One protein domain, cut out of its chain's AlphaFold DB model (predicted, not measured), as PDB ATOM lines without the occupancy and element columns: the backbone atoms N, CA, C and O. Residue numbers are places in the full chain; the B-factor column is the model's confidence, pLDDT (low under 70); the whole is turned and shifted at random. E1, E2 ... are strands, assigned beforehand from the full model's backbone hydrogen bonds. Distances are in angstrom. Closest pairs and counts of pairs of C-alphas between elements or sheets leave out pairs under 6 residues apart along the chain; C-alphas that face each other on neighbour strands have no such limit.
ATOM      1  N   SER A 488      47.733  19.227 -31.541       90.00
ATOM      2  CA  SER A 488      46.896  19.766 -30.463       90.00
ATOM      3  C   SER A 488      45.962  18.711 -29.864       90.00
ATOM      4  O   SER A 488      45.781  17.624 -30.415       90.00
ATOM      5  N   TYR A 489      45.410  19.008 -28.684       85.69
ATOM      6  CA  TYR A 489      44.489  18.136 -27.938       85.69
ATOM      7  C   TYR A 489      44.976  16.686 -27.730       85.69
ATOM      8  O   TYR A 489      44.189  15.744 -27.812       85.69
ATOM      9  N   LEU A 490      46.270  16.498 -27.440       91.81
ATOM     10  CA  LEU A 490      46.832  15.171 -27.187       91.81
ATOM     11  C   LEU A 490      46.136  14.503 -25.988       91.81
ATOM     12  O   LEU A 490      46.083  15.061 -24.890       91.81
ATOM     13  N   ALA A 491      45.638  13.282 -26.184       89.44
ATOM     14  CA  ALA A 491      44.934  12.520 -25.160       89.44
ATOM     15  C   ALA A 491      45.221  11.016 -25.270       89.44
ATOM     16  O   ALA A 491      45.173  10.421 -26.348       89.44
ATOM     17  N   THR A 492      45.490  10.370 -24.135       87.81
ATOM     18  CA  THR A 492      45.582   8.905 -24.058       87.81
ATOM     19  C   THR A 492      44.199   8.273 -23.939       87.81
ATOM     20  O   THR A 492      43.363   8.785 -23.197       87.81
ATOM     21  N   LEU A 493      44.008   7.103 -24.549       77.75
ATOM     22  CA  LEU A 493      42.854   6.236 -24.303       77.75
ATOM     23  C   LEU A 493      43.245   5.168 -23.261       77.75
ATOM     24  O   LEU A 493      44.005   4.245 -23.564       77.75
ATOM     25  N   LYS A 494      42.788   5.283 -22.008       64.69
ATOM     26  CA  LYS A 494      43.103   4.299 -20.961       64.69
ATOM     27  C   LYS A 494      42.459   2.956 -21.296       64.69
ATOM     28  O   LYS A 494      41.363   2.861 -21.836       64.69
ATOM     29  N   GLY A 495      43.163   1.883 -20.940       59.12
ATOM     30  CA  GLY A 495      42.732   0.507 -21.205       59.12
ATOM     31  C   GLY A 495      43.222  -0.068 -22.538       59.12
ATOM     32  O   GLY A 495      43.261  -1.288 -22.670       59.12
ATOM     33  N   ARG A 496      43.703   0.761 -23.477       62.31
ATOM     34  CA  ARG A 496      44.471   0.320 -24.654       62.31
ATOM     35  C   ARG A 496      45.899   0.855 -24.554       62.31
ATOM     36  O   ARG A 496      46.194   1.983 -24.927       62.31
ATOM     37  N   ALA A 497      46.794   0.048 -23.986       57.56
ATOM     38  CA  ALA A 497      48.206   0.405 -23.905       57.56
ATOM     39  C   ALA A 497      48.808   0.458 -25.317       57.56
ATOM     40  O   ALA A 497      48.770  -0.542 -26.031       57.56
ATOM     41  N   GLY A 498      49.383   1.603 -25.694       77.19
ATOM     42  CA  GLY A 498      50.271   1.682 -26.853       77.19
ATOM     43  C   GLY A 498      50.030   2.828 -27.825       77.19
ATOM     44  O   GLY A 498      50.855   2.967 -28.710       77.19
ATOM     45  N   TYR A 499      48.977   3.644 -27.696       87.19
ATOM     46  CA  TYR A 499      48.831   4.851 -28.520       87.19
ATOM     47  C   TYR A 499      48.070   5.989 -27.825       87.19
ATOM     48  O   TYR A 499      47.325   5.776 -26.866       87.19
ATOM     49  N   PHE A 500      48.248   7.204 -28.339       91.69
ATOM     50  CA  PHE A 500      47.482   8.405 -28.002       91.69
ATOM     51  C   PHE A 500      46.911   9.045 -29.271       91.69
ATOM     52  O   PHE A 500      47.378   8.772 -30.379       91.69
ATOM     53  N   LEU A 501      45.882   9.869 -29.097       92.94
ATOM     54  CA  LEU A 501      45.163  10.572 -30.158       92.94
ATOM     55  C   LEU A 501      45.431  12.075 -30.068       92.94
ATOM     56  O   LEU A 501      45.683  12.581 -28.975       92.94
ATOM     57  N   PHE A 502      45.398  12.772 -31.202       93.94
ATOM     58  CA  PHE A 502      45.630  14.215 -31.293       93.94
ATOM     59  C   PHE A 502      45.097  14.778 -32.612       93.94
ATOM     60  O   PHE A 502      44.865  14.025 -33.553       93.94
ATOM     61  N   ALA A 503      44.912  16.092 -32.687       92.81
ATOM     62  CA  ALA A 503      44.615  16.786 -33.935       92.81
ATOM     63  C   ALA A 503      45.912  17.284 -34.579       92.81
ATOM     64  O   ALA A 503      46.772  17.807 -33.870       92.81
ATOM     65  N   ALA A 504      46.058  17.133 -35.895       94.44
ATOM     66  CA  ALA A 504      47.218  17.640 -36.630       94.44
ATOM     67  C   ALA A 504      46.889  17.928 -38.098       94.44
ATOM     68  O   ALA A 504      46.041  17.263 -38.698       94.44
ATOM     69  N   TYR A 505      47.575  18.927 -38.649       92.25
ATOM     70  CA  TYR A 505      47.482  19.375 -40.032       92.25
ATOM     71  C   TYR A 505      48.367  18.549 -40.971       92.25
ATOM     72  O   TYR A 505      49.540  18.323 -40.674       92.25
ATOM     73  N   GLU A 506      47.844  18.201 -42.148       89.62
ATOM     74  CA  GLU A 506      48.662  17.915 -43.329       89.62
ATOM     75  C   GLU A 506      48.085  18.550 -44.606       89.62
ATOM     76  O   GLU A 506      46.891  18.818 -44.701       89.62
ATOM     77  N   GLU A 507      48.931  18.785 -45.616       87.62
ATOM     78  CA  GLU A 507      48.556  19.534 -46.831       87.62
ATOM     79  C   GLU A 507      47.361  18.923 -47.582       87.62
ATOM     80  O   GLU A 507      46.503  19.651 -48.083       87.62
ATOM     81  N   ALA A 508      47.294  17.592 -47.656       87.19
ATOM     82  CA  ALA A 508      46.278  16.888 -48.432       87.19
ATOM     83  C   ALA A 508      44.892  16.876 -47.767       87.19
ATOM     84  O   ALA A 508      43.892  16.876 -48.486       87.19
ATOM     85  N   HIS A 509      44.845  16.884 -46.430       86.44
ATOM     86  CA  HIS A 509      43.633  16.590 -45.657       86.44
ATOM     87  C   HIS A 509      43.305  17.633 -44.577       86.44
ATOM     88  O   HIS A 509      42.391  17.439 -43.799       86.44
ATOM     89  N   GLY A 510      44.069  18.725 -44.470       89.88
ATOM     90  CA  GLY A 510      43.848  19.719 -43.420       89.88
ATOM     91  C   GLY A 510      44.101  19.188 -42.002       89.88
ATOM     92  O   GLY A 510      44.921  18.292 -41.803       89.88
ATOM     93  N   VAL A 511      43.464  19.809 -40.997       89.31
ATOM     94  CA  VAL A 511      43.538  19.405 -39.580       89.31
ATOM     95  C   VAL A 511      42.526  18.303 -39.295       89.31
ATOM     96  O   VAL A 511      41.329  18.577 -39.213       89.31
ATOM     97  N   GLU A 512      43.030  17.097 -39.051       92.75
ATOM     98  CA  GLU A 512      42.230  15.884 -38.845       92.75
ATOM     99  C   GLU A 512      42.629  15.139 -37.566       92.75
ATOM    100  O   GLU A 512      43.516  15.575 -36.826       92.75
ATOM    101  N   LEU A 513      41.953  14.022 -37.271       93.62
ATOM    102  CA  LEU A 513      42.254  13.183 -36.110       93.62
ATOM    103  C   LEU A 513      43.398  12.213 -36.436       93.62
ATOM    104  O   LEU A 513      43.297  11.386 -37.342       93.62
ATOM    105  N   TRP A 514      44.458  12.252 -35.635       94.69
ATOM    106  CA  TRP A 514      45.654  11.419 -35.743       94.69
ATOM    107  C   TRP A 514      45.852  10.537 -34.515       94.69
ATOM    108  O   TRP A 514      45.364  10.826 -33.422       94.69
ATOM    109  N   ARG A 515      46.614   9.453 -34.699       93.75
ATOM    110  CA  ARG A 515      47.091   8.571 -33.631       93.75
ATOM    111  C   ARG A 515      48.601   8.382 -33.700       93.75
ATOM    112  O   ARG A 515      49.181   8.426 -34.785       93.75
ATOM    113  N   SER A 516      49.229   8.125 -32.555       94.25
ATOM    114  CA  SER A 516      50.651   7.776 -32.466       94.25
ATOM    115  C   SER A 516      50.925   6.782 -31.340       94.25
ATOM    116  O   SER A 516      50.398   6.932 -30.241       94.25
ATOM    117  N   ASP A 517      51.797   5.805 -31.596       91.88
ATOM    118  CA  ASP A 517      52.419   4.943 -30.576       91.88
ATOM    119  C   ASP A 517      53.746   5.508 -30.032       91.88
ATOM    120  O   ASP A 517      54.450   4.870 -29.247       91.88
ATOM    121  N   GLY A 518      54.100   6.726 -30.454       91.94
ATOM    122  CA  GLY A 518      55.358   7.393 -30.140       91.94
ATOM    123  C   GLY A 518      56.519   7.069 -31.084       91.94
ATOM    124  O   GLY A 518      57.616   7.612 -30.906       91.94
ATOM    125  N   SER A 519      56.292   6.219 -32.089       92.38
ATOM    126  CA  SER A 519      57.211   5.959 -33.194       92.38
ATOM    127  C   SER A 519      56.764   6.667 -34.476       92.38
ATOM    128  O   SER A 519      55.584   6.940 -34.694       92.38
ATOM    129  N   THR A 520      57.706   6.928 -35.383       92.31
ATOM    130  CA  THR A 520      57.399   7.503 -36.701       92.31
ATOM    131  C   THR A 520      56.471   6.597 -37.523       92.31
ATOM    132  O   THR A 520      55.591   7.093 -38.223       92.31
ATOM    133  N   ALA A 521      56.648   5.272 -37.431       90.75
ATOM    134  CA  ALA A 521      55.874   4.294 -38.199       90.75
ATOM    135  C   ALA A 521      54.438   4.135 -37.678       90.75
ATOM    136  O   ALA A 521      53.517   3.984 -38.474       90.75
ATOM    137  N   GLY A 522      54.239   4.208 -36.361       90.88
ATOM    138  CA  GLY A 522      52.920   4.138 -35.732       90.88
ATOM    139  C   GLY A 522      52.186   5.479 -35.644       90.88
ATOM    140  O   GLY A 522      51.142   5.543 -35.003       90.88
ATOM    141  N   THR A 523      52.710   6.541 -36.270       94.62
ATOM    142  CA  THR A 523      52.066   7.863 -36.330       94.62
ATOM    143  C   THR A 523      51.330   8.050 -37.659       94.62
ATOM    144  O   THR A 523      51.969   8.218 -38.705       94.62
ATOM    145  N   SER A 524      49.997   8.036 -37.630       93.62
ATOM    146  CA  SER A 524      49.140   8.102 -38.824       93.62
ATOM    147  C   SER A 524      47.802   8.790 -38.547       93.62
ATOM    148  O   SER A 524      47.315   8.765 -37.414       93.62
ATOM    149  N   MET A 525      47.172   9.338 -39.589       93.62
ATOM    150  CA  MET A 525      45.784   9.792 -39.523       93.62
ATOM    151  C   MET A 525      44.864   8.606 -39.191       93.62
ATOM    152  O   MET A 525      45.122   7.471 -39.602       93.62
ATOM    153  N   VAL A 526      43.826   8.856 -38.396       90.19
ATOM    154  CA  VAL A 526      42.806   7.863 -38.034       90.19
ATOM    155  C   VAL A 526      41.710   7.828 -39.088       90.19
ATOM    156  O   VAL A 526      41.322   6.744 -39.524       90.19
ATOM    157  N   ARG A 527      41.210   9.008 -39.468       85.06
ATOM    158  CA  ARG A 527      40.127   9.212 -40.429       85.06
ATOM    159  C   ARG A 527      40.193  10.640 -40.970       85.06
ATOM    160  O   ARG A 527      40.375  11.556 -40.175       85.06
ATOM    161  N   ASP A 528      39.997  10.793 -42.277       87.25
ATOM    162  CA  ASP A 528      39.667  12.074 -42.909       87.25
ATOM    163  C   ASP A 528      38.180  12.353 -42.636       87.25
ATOM    164  O   ASP A 528      37.297  11.725 -43.233       87.25
ATOM    165  N   ILE A 529      37.897  13.151 -41.602       85.38
ATOM    166  CA  ILE A 529      36.527  13.442 -41.165       85.38
ATOM    167  C   ILE A 529      35.894  14.484 -42.087       85.38
ATOM    168  O   ILE A 529      34.710  14.348 -42.391       85.38
ATOM    169  N   SER A 530      36.662  15.484 -42.536       83.12
ATOM    170  CA  SER A 530      36.223  16.525 -43.471       83.12
ATOM    171  C   SER A 530      36.884  16.318 -44.838       83.12
ATOM    172  O   SER A 530      37.984  16.818 -45.057       83.12
ATOM    173  N   PRO A 531      36.225  15.623 -45.788       81.88
ATOM    174  CA  PRO A 531      36.907  15.082 -46.956       81.88
ATOM    175  C   PRO A 531      37.708  16.100 -47.777       81.88
ATOM    176  O   PRO A 531      37.193  17.144 -48.195       81.88
ATOM    177  N   GLY A 532      38.937  15.722 -48.127       81.44
ATOM    178  CA  GLY A 532      39.845  16.539 -48.935       81.44
ATOM    179  C   GLY A 532      40.589  17.578 -48.100       81.44
ATOM    180  O   GLY A 532      40.778  17.406 -46.912       81.44
ATOM    181  N   SER A 533      41.028  18.690 -48.694       82.38
ATOM    182  CA  SER A 533      41.884  19.665 -47.991       82.38
ATOM    183  C   SER A 533      41.146  20.551 -46.971       82.38
ATOM    184  O   SER A 533      41.682  21.583 -46.556       82.38
ATOM    185  N   ALA A 534      39.886  20.241 -46.658       81.44
ATOM    186  CA  ALA A 534      39.146  20.906 -45.592       81.44
ATOM    187  C   ALA A 534      39.688  20.439 -44.234       81.44
ATOM    188  O   ALA A 534      40.560  19.595 -44.171       81.44
ATOM    189  N   SER A 535      39.283  21.065 -43.135       83.88
ATOM    190  CA  SER A 535      39.737  20.658 -41.801       83.88
ATOM    191  C   SER A 535      38.533  20.362 -40.938       83.88
ATOM    192  O   SER A 535      37.626  21.195 -40.862       83.88
ATOM    193  N   SER A 536      38.553  19.225 -40.253       83.19
ATOM    194  CA  SER A 536      37.523  18.871 -39.284       83.19
ATOM    195  C   SER A 536      37.712  19.513 -37.912       83.19
ATOM    196  O   SER A 536      36.773  19.533 -37.123       83.19
ATOM    197  N   PHE A 537      38.892  20.081 -37.632       82.75
ATOM    198  CA  PHE A 537      39.243  20.717 -36.353       82.75
ATOM    199  C   PHE A 537      38.887  19.870 -35.106       82.75
ATOM    200  O   PHE A 537      38.171  20.360 -34.227       82.75
ATOM    201  N   PRO A 538      39.391  18.623 -34.968       86.94
ATOM    202  CA  PRO A 538      39.092  17.807 -33.797       86.94
ATOM    203  C   PRO A 538      39.543  18.479 -32.496       86.94
ATOM    204  O   PRO A 538      40.699  18.884 -32.367       86.94
ATOM    205  N   ALA A 539      38.650  18.567 -31.512       79.44
ATOM    206  CA  ALA A 539      38.921  19.257 -30.255       79.44
ATOM    207  C   ALA A 539      38.300  18.562 -29.032       79.44
ATOM    208  O   ALA A 539      37.389  17.739 -29.131       79.44
ATOM    209  N   TYR A 540      38.813  18.909 -27.845       77.00
ATOM    210  CA  TYR A 540      38.314  18.462 -26.532       77.00
ATOM    211  C   TYR A 540      38.227  16.947 -26.343       77.00
ATOM    212  O   TYR A 540      37.295  16.439 -25.713       77.00
ATOM    213  N   LEU A 541      39.236  16.238 -26.841       84.44
ATOM    214  CA  LEU A 541      39.360  14.795 -26.723       84.44
ATOM    215  C   LEU A 541      39.175  14.331 -25.263       84.44
ATOM    216  O   LEU A 541      40.009  14.579 -24.391       84.44
ATOM    217  N   THR A 542      38.048  13.669 -24.992       80.94
ATOM    218  CA  THR A 542      37.588  13.303 -23.650       80.94
ATOM    219  C   THR A 542      37.274  11.824 -23.578       80.94
ATOM    220  O   THR A 542      36.382  11.305 -24.239       80.94
ATOM    221  N   GLU A 543      38.011  11.134 -22.723       81.31
ATOM    222  CA  GLU A 543      37.780   9.730 -22.433       81.31
ATOM    223  C   GLU A 543      36.459   9.504 -21.681       81.31
ATOM    224  O   GLU A 543      36.169  10.163 -20.675       81.31
ATOM    225  N   HIS A 544      35.701   8.508 -22.137       77.31
ATOM    226  CA  HIS A 544      34.492   8.017 -21.493       77.31
ATOM    227  C   HIS A 544      34.564   6.503 -21.284       77.31
ATOM    228  O   HIS A 544      34.972   5.724 -22.147       77.31
ATOM    229  N   HIS A 545      34.169   6.097 -20.081       69.88
ATOM    230  CA  HIS A 545      34.076   4.702 -19.688       69.88
ATOM    231  C   HIS A 545      32.597   4.356 -19.510       69.88
ATOM    232  O   HIS A 545      31.974   4.782 -18.527       69.88
ATOM    233  N   GLY A 546      32.056   3.579 -20.451       59.97
ATOM    234  CA  GLY A 546      30.709   3.023 -20.365       59.97
ATOM    235  C   GLY A 546      30.479   2.249 -19.062       59.97
ATOM    236  O   GLY A 546      31.418   1.844 -18.364       59.97
ATOM    237  N   ALA A 547      29.211   2.071 -18.691       55.75
ATOM    238  CA  ALA A 547      28.861   1.222 -17.559       55.75
ATOM    239  C   ALA A 547      29.260  -0.229 -17.868       55.75
ATOM    240  O   ALA A 547      29.087  -0.696 -18.985       55.75
ATOM    241  N   ALA A 548      29.724  -0.987 -16.871       45.16
ATOM    242  CA  ALA A 548      30.172  -2.376 -17.055       45.16
ATOM    243  C   ALA A 548      29.095  -3.345 -17.610       45.16
ATOM    244  O   ALA A 548      29.404  -4.500 -17.889       45.16
ATOM    245  N   ALA A 549      27.842  -2.889 -17.731       37.38
ATOM    246  CA  ALA A 549      26.703  -3.629 -18.262       37.38
ATOM    247  C   ALA A 549      26.203  -3.118 -19.632       37.38
ATOM    248  O   ALA A 549      25.248  -3.688 -20.152       37.38
ATOM    249  N   SER A 550      26.797  -2.063 -20.214       41.75
ATOM    250  CA  SER A 550      26.483  -1.630 -21.583       41.75
ATOM    251  C   SER A 550      27.437  -2.279 -22.590       41.75
ATOM    252  O   SER A 550      28.604  -2.530 -22.296       41.75
ATOM    253  N   SER A 551      26.946  -2.542 -23.802       39.34
ATOM    254  CA  SER A 551      27.767  -2.933 -24.958       39.34
ATOM    255  C   SER A 551      28.630  -1.779 -25.497       39.34
ATOM    256  O   SER A 551      29.385  -1.967 -26.450       39.34
ATOM    257  N   GLU A 552      28.539  -0.587 -24.898       48.97
ATOM    258  CA  GLU A 552      29.376   0.558 -25.242       48.97
ATOM    259  C   GLU A 552      30.799   0.332 -24.729       48.97
ATOM    260  O   GLU A 552      31.106   0.497 -23.546       48.97
ATOM    261  N   ALA A 553      31.683  -0.067 -25.644       50.25
ATOM    262  CA  ALA A 553      33.108  -0.123 -25.378       50.25
ATOM    263  C   ALA A 553      33.616   1.254 -24.921       50.25
ATOM    264  O   ALA A 553      33.200   2.286 -25.448       50.25
ATOM    265  N   ALA A 554      34.539   1.266 -23.953       61.84
ATOM    266  CA  ALA A 554      35.251   2.483 -23.572       61.84
ATOM    267  C   ALA A 554      35.839   3.162 -24.821       61.84
ATOM    268  O   ALA A 554      36.471   2.504 -25.651       61.84
ATOM    269  N   GLY A 555      35.627   4.469 -24.934       75.25
ATOM    270  CA  GLY A 555      35.961   5.245 -26.119       75.25
ATOM    271  C   GLY A 555      36.283   6.690 -25.768       75.25
ATOM    272  O   GLY A 555      36.094   7.144 -24.638       75.25
ATOM    273  N   LEU A 556      36.807   7.417 -26.741       85.56
ATOM    274  CA  LEU A 556      37.108   8.833 -26.625       85.56
ATOM    275  C   LEU A 556      36.093   9.628 -27.443       85.56
ATOM    276  O   LEU A 556      35.842   9.308 -28.599       85.56
ATOM    277  N   TYR A 557      35.530  10.668 -26.842       84.88
ATOM    278  CA  TYR A 557      34.597  11.589 -27.480       84.88
ATOM    279  C   TYR A 557      35.280  12.924 -27.765       84.88
ATOM    280  O   TYR A 557      36.135  13.359 -26.995       84.88
ATOM    281  N   PHE A 558      34.929  13.567 -28.873       83.25
ATOM    282  CA  PHE A 558      35.528  14.829 -29.309       83.25
ATOM    283  C   PHE A 558      34.560  15.613 -30.200       83.25
ATOM    284  O   PHE A 558      33.587  15.047 -30.700       83.25
ATOM    285  N   SER A 559      34.808  16.908 -30.390       79.81
ATOM    286  CA  SER A 559      34.081  17.723 -31.369       79.81
ATOM    287  C   SER A 559      34.860  17.788 -32.679       79.81
ATOM    288  O   SER A 559      36.078  17.926 -32.627       79.81
ATOM    289  N   ALA A 560      34.189  17.681 -33.825       81.06
ATOM    290  CA  ALA A 560      34.785  17.875 -35.151       81.06
ATOM    291  C   ALA A 560      33.702  18.159 -36.203       81.06
ATOM    292  O   ALA A 560      32.546  17.789 -36.007       81.06
ATOM    293  N   ASN A 561      34.077  18.770 -37.325       77.50
ATOM    294  CA  ASN A 561      33.184  19.143 -38.420       77.50
ATOM    295  C   ASN A 561      33.460  18.313 -39.685       77.50
ATOM    296  O   ASN A 561      34.515  18.443 -40.296       77.50
ATOM    297  N   ASP A 562      32.504  17.507 -40.135       75.94
ATOM    298  CA  ASP A 562      32.638  16.713 -41.371       75.94
ATOM    299  C   ASP A 562      32.314  17.449 -42.679       75.94
ATOM    300  O   ASP A 562      32.168  16.832 -43.735       75.94
ATOM    301  N   GLY A 563      32.152  18.770 -42.633       69.31
ATOM    302  CA  GLY A 563      31.870  19.596 -43.805       69.31
ATOM    303  C   GLY A 563      30.446  19.454 -44.353       69.31
ATOM    304  O   GLY A 563      30.127  20.061 -45.375       69.31
ATOM    305  N   THR A 564      29.566  18.686 -43.698       61.59
ATOM    306  CA  THR A 564      28.200  18.450 -44.195       61.59
ATOM    307  C   THR A 564      27.184  19.512 -43.764       61.59
ATOM    308  O   THR A 564      26.078  19.526 -44.313       61.59
ATOM    309  N   ASN A 565      27.528  20.415 -42.842       53.94
ATOM    310  CA  ASN A 565      26.657  21.491 -42.351       53.94
ATOM    311  C   ASN A 565      26.658  22.662 -43.352       53.94
ATOM    312  O   ASN A 565      27.545  23.512 -43.341       53.94
ATOM    313  N   MET A 576      28.936  24.580 -37.533       53.88
ATOM    314  CA  MET A 576      28.708  23.914 -36.247       53.88
ATOM    315  C   MET A 576      29.570  22.642 -36.166       53.88
ATOM    316  O   MET A 576      29.574  21.866 -37.128       53.88
ATOM    317  N   ASP A 577      30.285  22.418 -35.058       63.84
ATOM    318  CA  ASP A 577      31.017  21.163 -34.827       63.84
ATOM    319  C   ASP A 577      30.057  20.073 -34.329       63.84
ATOM    320  O   ASP A 577      29.162  20.350 -33.531       63.84
ATOM    321  N   GLN A 578      30.268  18.824 -34.752       72.81
ATOM    322  CA  GLN A 578      29.477  17.668 -34.322       72.81
ATOM    323  C   GLN A 578      30.208  16.865 -33.246       72.81
ATOM    324  O   GLN A 578      31.435  16.919 -33.137       72.81
ATOM    325  N   MET A 579      29.469  16.083 -32.457       76.25
ATOM    326  CA  MET A 579      30.069  15.171 -31.482       76.25
ATOM    327  C   MET A 579      30.426  13.831 -32.131       76.25
ATOM    328  O   MET A 579      29.577  13.133 -32.692       76.25
ATOM    329  N   TRP A 580      31.687  13.444 -31.996       81.56
ATOM    330  CA  TRP A 580      32.263  12.209 -32.509       81.56
ATOM    331  C   TRP A 580      32.693  11.300 -31.367       81.56
ATOM    332  O   TRP A 580      33.011  11.759 -30.269       81.56
ATOM    333  N   ARG A 581      32.730   9.998 -31.645       84.38
ATOM    334  CA  ARG A 581      33.339   8.981 -30.789       84.38
ATOM    335  C   ARG A 581      34.400   8.221 -31.572       84.38
ATOM    336  O   ARG A 581      34.259   8.022 -32.775       84.38
ATOM    337  N   THR A 582      35.456   7.793 -30.897       84.81
ATOM    338  CA  THR A 582      36.538   7.008 -31.486       84.81
ATOM    339  C   THR A 582      37.105   6.010 -30.488       84.81
ATOM    340  O   THR A 582      37.265   6.304 -29.304       84.81
ATOM    341  N   ASP A 583      37.463   4.828 -30.976       81.12
ATOM    342  CA  ASP A 583      38.309   3.877 -30.254       81.12
ATOM    343  C   ASP A 583      39.784   3.946 -30.716       81.12
ATOM    344  O   ASP A 583      40.621   3.145 -30.296       81.12
ATOM    345  N   GLY A 584      40.119   4.905 -31.585       81.56
ATOM    346  CA  GLY A 584      41.423   5.069 -32.232       81.56
ATOM    347  C   GLY A 584      41.622   4.248 -33.510       81.56
ATOM    348  O   GLY A 584      42.737   4.195 -34.045       81.56
ATOM    349  N   THR A 585      40.572   3.594 -34.012       83.00
ATOM    350  CA  THR A 585      40.548   2.937 -35.326       83.00
ATOM    351  C   THR A 585      39.648   3.693 -36.302       83.00
ATOM    352  O   THR A 585      38.751   4.428 -35.890       83.00
ATOM    353  N   LEU A 586      39.870   3.498 -37.604       81.38
ATOM    354  CA  LEU A 586      39.037   4.092 -38.654       81.38
ATOM    355  C   LEU A 586      37.555   3.702 -38.490       81.38
ATOM    356  O   LEU A 586      36.693   4.575 -38.478       81.38
ATOM    357  N   LEU A 587      37.275   2.404 -38.306       78.44
ATOM    358  CA  LEU A 587      35.911   1.872 -38.170       78.44
ATOM    359  C   LEU A 587      35.230   2.308 -36.869       78.44
ATOM    360  O   LEU A 587      34.040   2.602 -36.871       78.44
ATOM    361  N   GLY A 588      35.976   2.383 -35.766       78.50
ATOM    362  CA  GLY A 588      35.438   2.844 -34.486       78.50
ATOM    363  C   GLY A 588      35.314   4.362 -34.367       78.50
ATOM    364  O   GLY A 588      34.800   4.834 -33.357       78.50
ATOM    365  N   THR A 589      35.773   5.131 -35.363       86.25
ATOM    366  CA  THR A 589      35.625   6.593 -35.410       86.25
ATOM    367  C   THR A 589      34.344   6.957 -36.144       86.25
ATOM    368  O   THR A 589      34.330   7.010 -37.372       86.25
ATOM    369  N   THR A 590      33.266   7.207 -35.407       82.06
ATOM    370  CA  THR A 590      31.934   7.501 -35.954       82.06
ATOM    371  C   THR A 590      31.333   8.733 -35.289       82.06
ATOM    372  O   THR A 590      31.757   9.132 -34.201       82.06
ATOM    373  N   ARG A 591      30.291   9.312 -35.896       77.00
ATOM    374  CA  ARG A 591      29.424  10.254 -35.179       77.00
ATOM    375  C   ARG A 591      28.890   9.570 -33.918       77.00
ATOM    376  O   ARG A 591      28.622   8.365 -33.914       77.00
ATOM    377  N   ALA A 592      28.836  10.322 -32.824       71.50
ATOM    378  CA  ALA A 592      28.327   9.814 -31.555       71.50
ATOM    379  C   ALA A 592      26.793   9.722 -31.555       71.50
ATOM    380  O   ALA A 592      26.238   8.897 -30.833       71.50
ATOM    381  N   PHE A 593      26.132  10.537 -32.382       59.59
ATOM    382  CA  PHE A 593      24.685  10.562 -32.559       59.59
ATOM    383  C   PHE A 593      24.339  10.605 -34.053       59.59
ATOM    384  O   PHE A 593      24.964  11.342 -34.817       59.59
ATOM    385  N   ASP A 594      23.343   9.816 -34.457       49.91
ATOM    386  CA  ASP A 594      22.869   9.746 -35.840       49.91
ATOM    387  C   ASP A 594      21.791  10.822 -36.077       49.91
ATOM    388  O   ASP A 594      20.781  10.873 -35.372       49.91
ATOM    389  N   GLN A 595      22.046  11.710 -37.040       49.53
ATOM    390  CA  GLN A 595      21.347  12.971 -37.318       49.53
ATOM    391  C   GLN A 595      19.809  12.888 -37.455       49.53
ATOM    392  O   GLN A 595      19.297  12.642 -38.546       49.53
ATOM    393  N   THR A 596      19.060  13.290 -36.423       38.59
ATOM    394  CA  THR A 596      17.740  13.925 -36.596       38.59
ATOM    395  C   THR A 596      17.561  15.071 -35.587       38.59
ATOM    396  O   THR A 596      17.450  14.873 -34.383       38.59
ATOM    397  N   MET A 597      17.562  16.307 -36.096       34.81
ATOM    398  CA  MET A 597      17.111  17.553 -35.443       34.81
ATOM    399  C   MET A 597      17.810  18.059 -34.165       34.81
ATOM    400  O   MET A 597      17.450  19.135 -33.703       34.81
ATOM    401  N   ASN A 598      18.827  17.379 -33.637       35.31
ATOM    402  CA  ASN A 598      19.674  17.880 -32.548       35.31
ATOM    403  C   ASN A 598      21.120  17.404 -32.742       35.31
ATOM    404  O   ASN A 598      21.672  16.737 -31.862       35.31
ATOM    405  N   ASP A 599      21.747  17.721 -33.885       37.81
ATOM    406  CA  ASP A 599      23.208  17.806 -33.825       37.81
ATOM    407  C   ASP A 599      23.484  18.804 -32.706       37.81
ATOM    408  O   ASP A 599      22.874  19.875 -32.630       37.81
ATOM    409  N   LEU A 600      24.292  18.375 -31.742       43.09
ATOM    410  CA  LEU A 600      24.704  19.287 -30.715       43.09
ATOM    411  C   LEU A 600      25.651  20.275 -31.366       43.09
ATOM    412  O   LEU A 600      26.854  20.046 -31.414       43.09
ATOM    413  N   ASP A 601      25.062  21.326 -31.905       44.00
ATOM    414  CA  ASP A 601      25.744  22.376 -32.613       44.00
ATOM    415  C   ASP A 601      26.617  23.121 -31.606       44.00
ATOM    416  O   ASP A 601      26.183  23.994 -30.847       44.00
ATOM    417  N   LEU A 602      27.874  22.690 -31.525       48.03
ATOM    418  CA  LEU A 602      28.853  23.300 -30.651       48.03
ATOM    419  C   LEU A 602      29.317  24.580 -31.332       48.03
ATOM    420  O   LEU A 602      30.073  24.552 -32.301       48.03
ATOM    421  N   ASP A 603      28.844  25.709 -30.811       44.78
ATOM    422  CA  ASP A 603      29.275  27.024 -31.268       44.78
ATOM    423  C   ASP A 603      30.805  27.150 -31.159       44.78
ATOM    424  O   ASP A 603      31.387  27.010 -30.068       44.78
ATOM    425  N   ARG A 604      31.433  27.424 -32.307       41.69
ATOM    426  CA  ARG A 604      32.871  27.628 -32.481       41.69
ATOM    427  C   ARG A 604      33.389  28.808 -31.650       41.69
ATOM    428  O   ARG A 604      34.526  28.756 -31.186       41.69
ATOM    429  N   GLU A 605      32.574  29.836 -31.397       38.94
ATOM    430  CA  GLU A 605      32.970  31.025 -30.621       38.94
ATOM    431  C   GLU A 605      33.141  30.743 -29.120       38.94
ATOM    432  O   GLU A 605      33.815  31.495 -28.421       38.94
ATOM    433  N   ALA A 606      32.611  29.626 -28.613       38.66
ATOM    434  CA  ALA A 606      32.868  29.187 -27.243       38.66
ATOM    435  C   ALA A 606      34.134  28.298 -27.126       38.66
ATOM    436  O   ALA A 606      34.414  27.762 -26.047       38.66
ATOM    437  N   LEU A 607      34.838  27.999 -28.239       42.75
ATOM    438  CA  LEU A 607      36.010  27.108 -28.258       42.75
ATOM    439  C   LEU A 607      37.254  27.941 -27.912       42.75
ATOM    440  O   LEU A 607      38.125  28.174 -28.746       42.75
ATOM    441  N   ASP A 608      37.279  28.476 -26.692       37.88
ATOM    442  CA  ASP A 608      38.387  29.304 -26.219       37.88
ATOM    443  C   ASP A 608      39.663  28.445 -26.097       37.88
ATOM    444  O   ASP A 608      39.610  27.304 -25.620       37.88
ATOM    445  N   MET A 609      40.794  28.970 -26.583       37.09
ATOM    446  CA  MET A 609      42.035  28.212 -26.836       37.09
ATOM    447  C   MET A 609      42.879  27.917 -25.587       37.09
ATOM    448  O   MET A 609      43.871  27.196 -25.682       37.09
ATOM    449  N   ASP A 610      42.473  28.393 -24.412       42.56
ATOM    450  CA  ASP A 610      43.156  28.112 -23.151       42.56
ATOM    451  C   ASP A 610      42.252  27.278 -22.227       42.56
ATOM    452  O   ASP A 610      41.170  27.691 -21.817       42.56
ATOM    453  N   TRP A 611      42.703  26.053 -21.945       49.62
ATOM    454  CA  TRP A 611      41.973  24.946 -21.305       49.62
ATOM    455  C   TRP A 611      41.073  25.334 -20.114       49.62
ATOM    456  O   TRP A 611      41.527  25.976 -19.164       49.62
ATOM    457  N   PRO A 612      39.821  24.826 -20.097       55.22
ATOM    458  CA  PRO A 612      39.497  23.483 -19.581       55.22
ATOM    459  C   PRO A 612      38.635  22.637 -20.543       55.22
ATOM    460  O   PRO A 612      38.230  23.077 -21.616       55.22
ATOM    461  N   LYS A 613      38.268  21.422 -20.110       51.31
ATOM    462  CA  LYS A 613      37.381  20.522 -20.857       51.31
ATOM    463  C   LYS A 613      35.959  21.086 -20.999       51.31
ATOM    464  O   LYS A 613      35.306  21.381 -19.996       51.31
ATOM    465  N   ARG A 614      35.459  21.134 -22.240       58.00
ATOM    466  CA  ARG A 614      34.026  21.294 -22.553       58.00
ATOM    467  C   ARG A 614      33.205  20.045 -22.244       58.00
ATOM    468  O   ARG A 614      32.022  20.166 -21.945       58.00
ATOM    469  N   PHE A 615      33.838  18.873 -22.288       63.19
ATOM    470  CA  PHE A 615      33.220  17.588 -21.983       63.19
ATOM    471  C   PHE A 615      33.715  17.045 -20.637       63.19
ATOM    472  O   PHE A 615      34.897  17.133 -20.299       63.19
ATOM    473  N   GLY A 616      32.817  16.458 -19.858       66.56
ATOM    474  CA  GLY A 616      33.122  15.793 -18.595       66.56
ATOM    475  C   GLY A 616      32.424  14.446 -18.517       66.56
ATOM    476  O   GLY A 616      31.444  14.208 -19.214       66.56
ATOM    477  N   THR A 617      32.905  13.550 -17.661       69.88
ATOM    478  CA  THR A 617      32.230  12.274 -17.404       69.88
ATOM    479  C   THR A 617      31.927  12.131 -15.925       69.88
ATOM    480  O   THR A 617      32.765  12.420 -15.072       69.88
ATOM    481  N   TYR A 618      30.704  11.711 -15.609       71.31
ATOM    482  CA  TYR A 618      30.262  11.470 -14.240       71.31
ATOM    483  C   TYR A 618      29.190  10.378 -14.224       71.31
ATOM    484  O   TYR A 618      28.297  10.364 -15.062       71.31
ATOM    485  N   ALA A 619      29.317   9.414 -13.311       71.00
ATOM    486  CA  ALA A 619      28.390   8.282 -13.192       71.00
ATOM    487  C   ALA A 619      28.080   7.555 -14.527       71.00
ATOM    488  O   ALA A 619      26.942   7.168 -14.770       71.00
ATOM    489  N   HIS A 620      29.100   7.353 -15.377       67.06
ATOM    490  CA  HIS A 620      28.999   6.753 -16.725       67.06
ATOM    491  C   HIS A 620      28.244   7.584 -17.772       67.06
ATOM    492  O   HIS A 620      28.085   7.137 -18.905       67.06
ATOM    493  N   SER A 621      27.846   8.808 -17.441       67.00
ATOM    494  CA  SER A 621      27.261   9.758 -18.382       67.00
ATOM    495  C   SER A 621      28.322  10.730 -18.890       67.00
ATOM    496  O   SER A 621      29.183  11.184 -18.128       67.00
ATOM    497  N   LEU A 622      28.260  11.046 -20.184       69.56
ATOM    498  CA  LEU A 622      29.007  12.142 -20.792       69.56
ATOM    499  C   LEU A 622      28.199  13.437 -20.626       69.56
ATOM    500  O   LEU A 622      27.007  13.475 -20.918       69.56
ATOM    501  N   TYR A 623      28.857  14.488 -20.159       66.31
ATOM    502  CA  TYR A 623      28.313  15.831 -20.000       66.31
ATOM    503  C   TYR A 623      29.062  16.766 -20.933       66.31
ATOM    504  O   TYR A 623      30.271  16.622 -21.105       66.31
ATOM    505  N   TYR A 624      28.368  17.746 -21.496       64.31
ATOM    506  CA  TYR A 624      28.976  18.788 -22.308       64.31
ATOM    507  C   TYR A 624      28.290  20.131 -22.055       64.31
ATOM    508  O   TYR A 624      27.150  20.193 -21.590       64.31
ATOM    509  N   SER A 625      28.978  21.216 -22.395       51.91
ATOM    510  CA  SER A 625      28.410  22.562 -22.396       51.91
ATOM    511  C   SER A 625      27.732  22.866 -23.742       51.91
ATOM    512  O   SER A 625      28.428  23.134 -24.724       51.91
ATOM    513  N   ALA A 626      26.400  22.850 -23.815       46.09
ATOM    514  CA  ALA A 626      25.696  23.498 -24.923       46.09
ATOM    515  C   ALA A 626      25.564  24.985 -24.599       46.09
ATOM    516  O   ALA A 626      24.970  25.354 -23.585       46.09
ATOM    517  N   ASN A 627      26.141  25.843 -25.438       40.59
ATOM    518  CA  ASN A 627      25.843  27.264 -25.367       40.59
ATOM    519  C   ASN A 627      24.565  27.515 -26.172       40.59
ATOM    520  O   ASN A 627      24.615  27.586 -27.395       40.59
ATOM    521  N   HIS A 628      23.424  27.653 -25.501       38.62
ATOM    522  CA  HIS A 628      22.237  28.230 -26.132       38.62
ATOM    523  C   HIS A 628      22.434  29.748 -26.185       38.62
ATOM    524  O   HIS A 628      22.048  30.462 -25.263       38.62
ATOM    525  N   GLY A 629      23.151  30.242 -27.200       32.56
ATOM    526  CA  GLY A 629      23.401  31.676 -27.361       32.56
ATOM    527  C   GLY A 629      22.100  32.490 -27.319       32.56
ATOM    528  O   GLY A 629      21.049  32.016 -27.747       32.56
ATOM    529  N   GLU A 630      22.153  33.732 -26.827       30.84
ATOM    530  CA  GLU A 630      21.022  34.656 -26.963       30.84
ATOM    531  C   GLU A 630      20.746  34.877 -28.460       30.84
ATOM    532  O   GLU A 630      21.542  35.480 -29.177       30.84
ATOM    533  N   GLY A 631      19.631  34.326 -28.943       32.53
ATOM    534  CA  GLY A 631      19.276  34.284 -30.368       32.53
ATOM    535  C   GLY A 631      19.266  32.879 -30.982       32.53
ATOM    536  O   GLY A 631      18.697  32.704 -32.055       32.53
ATOM    537  N   ALA A 632      19.797  31.875 -30.283       26.77
ATOM    538  CA  ALA A 632      19.621  30.457 -30.576       26.77
ATOM    539  C   ALA A 632      18.618  29.868 -29.578       26.77
ATOM    540  O   ALA A 632      18.952  29.114 -28.667       26.77
TER     541      ALA A 632
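Overview. This is residues 488 to 565 and 576 to 632 of the 972 residues of the protein "Hypothetical protein" of Dictyocha speculum (UniProt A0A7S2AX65). With little regular structure, three small antiparallel sheets, E1 E2 E3 E4, E5 E6 E7 and E8 E9, form a stack of sheets, face to face in turn. The first is a meander, each strand the antiparallel neighbour of the one before. The printed part has 135 residues, 48 in nine named strands, no named helix: all strand, compact, radius of gyration of the C-alphas 14.8 A, spans 48 by 41 by 30 A.

Along the chain. E1, residues 488 to 492, begins at C-alpha 488 (46.896, 19.766, -30.463). E2 is 500 to 506, 18.1 A long; E3 510 to 516; E4 524 to 527; E5 539 to 544; E6 555 to 560; E7 578 to 582; E8 615 to 618. E9, 621 to 624, ends at C-alpha 624 (28.976, 18.788, -22.308).

Arrangement. N 491 of E1 and O 501 of E2 are within hydrogen-bond range, 2.9 A. The closest C-alphas of E1 and E5, Tyr 489 and Ala 539, are 6.1 A apart; those of E5 and E8, His 544 and Thr 617, 6.3 A.

Size, cuts and confidence. Residues 566 to 575 are cut out; C-alphas 565 and 576 are 6.9 A apart. Links E4 to E5 and E7 to E8 are long. Residues 593 to 617, among others, have pLDDT under 70.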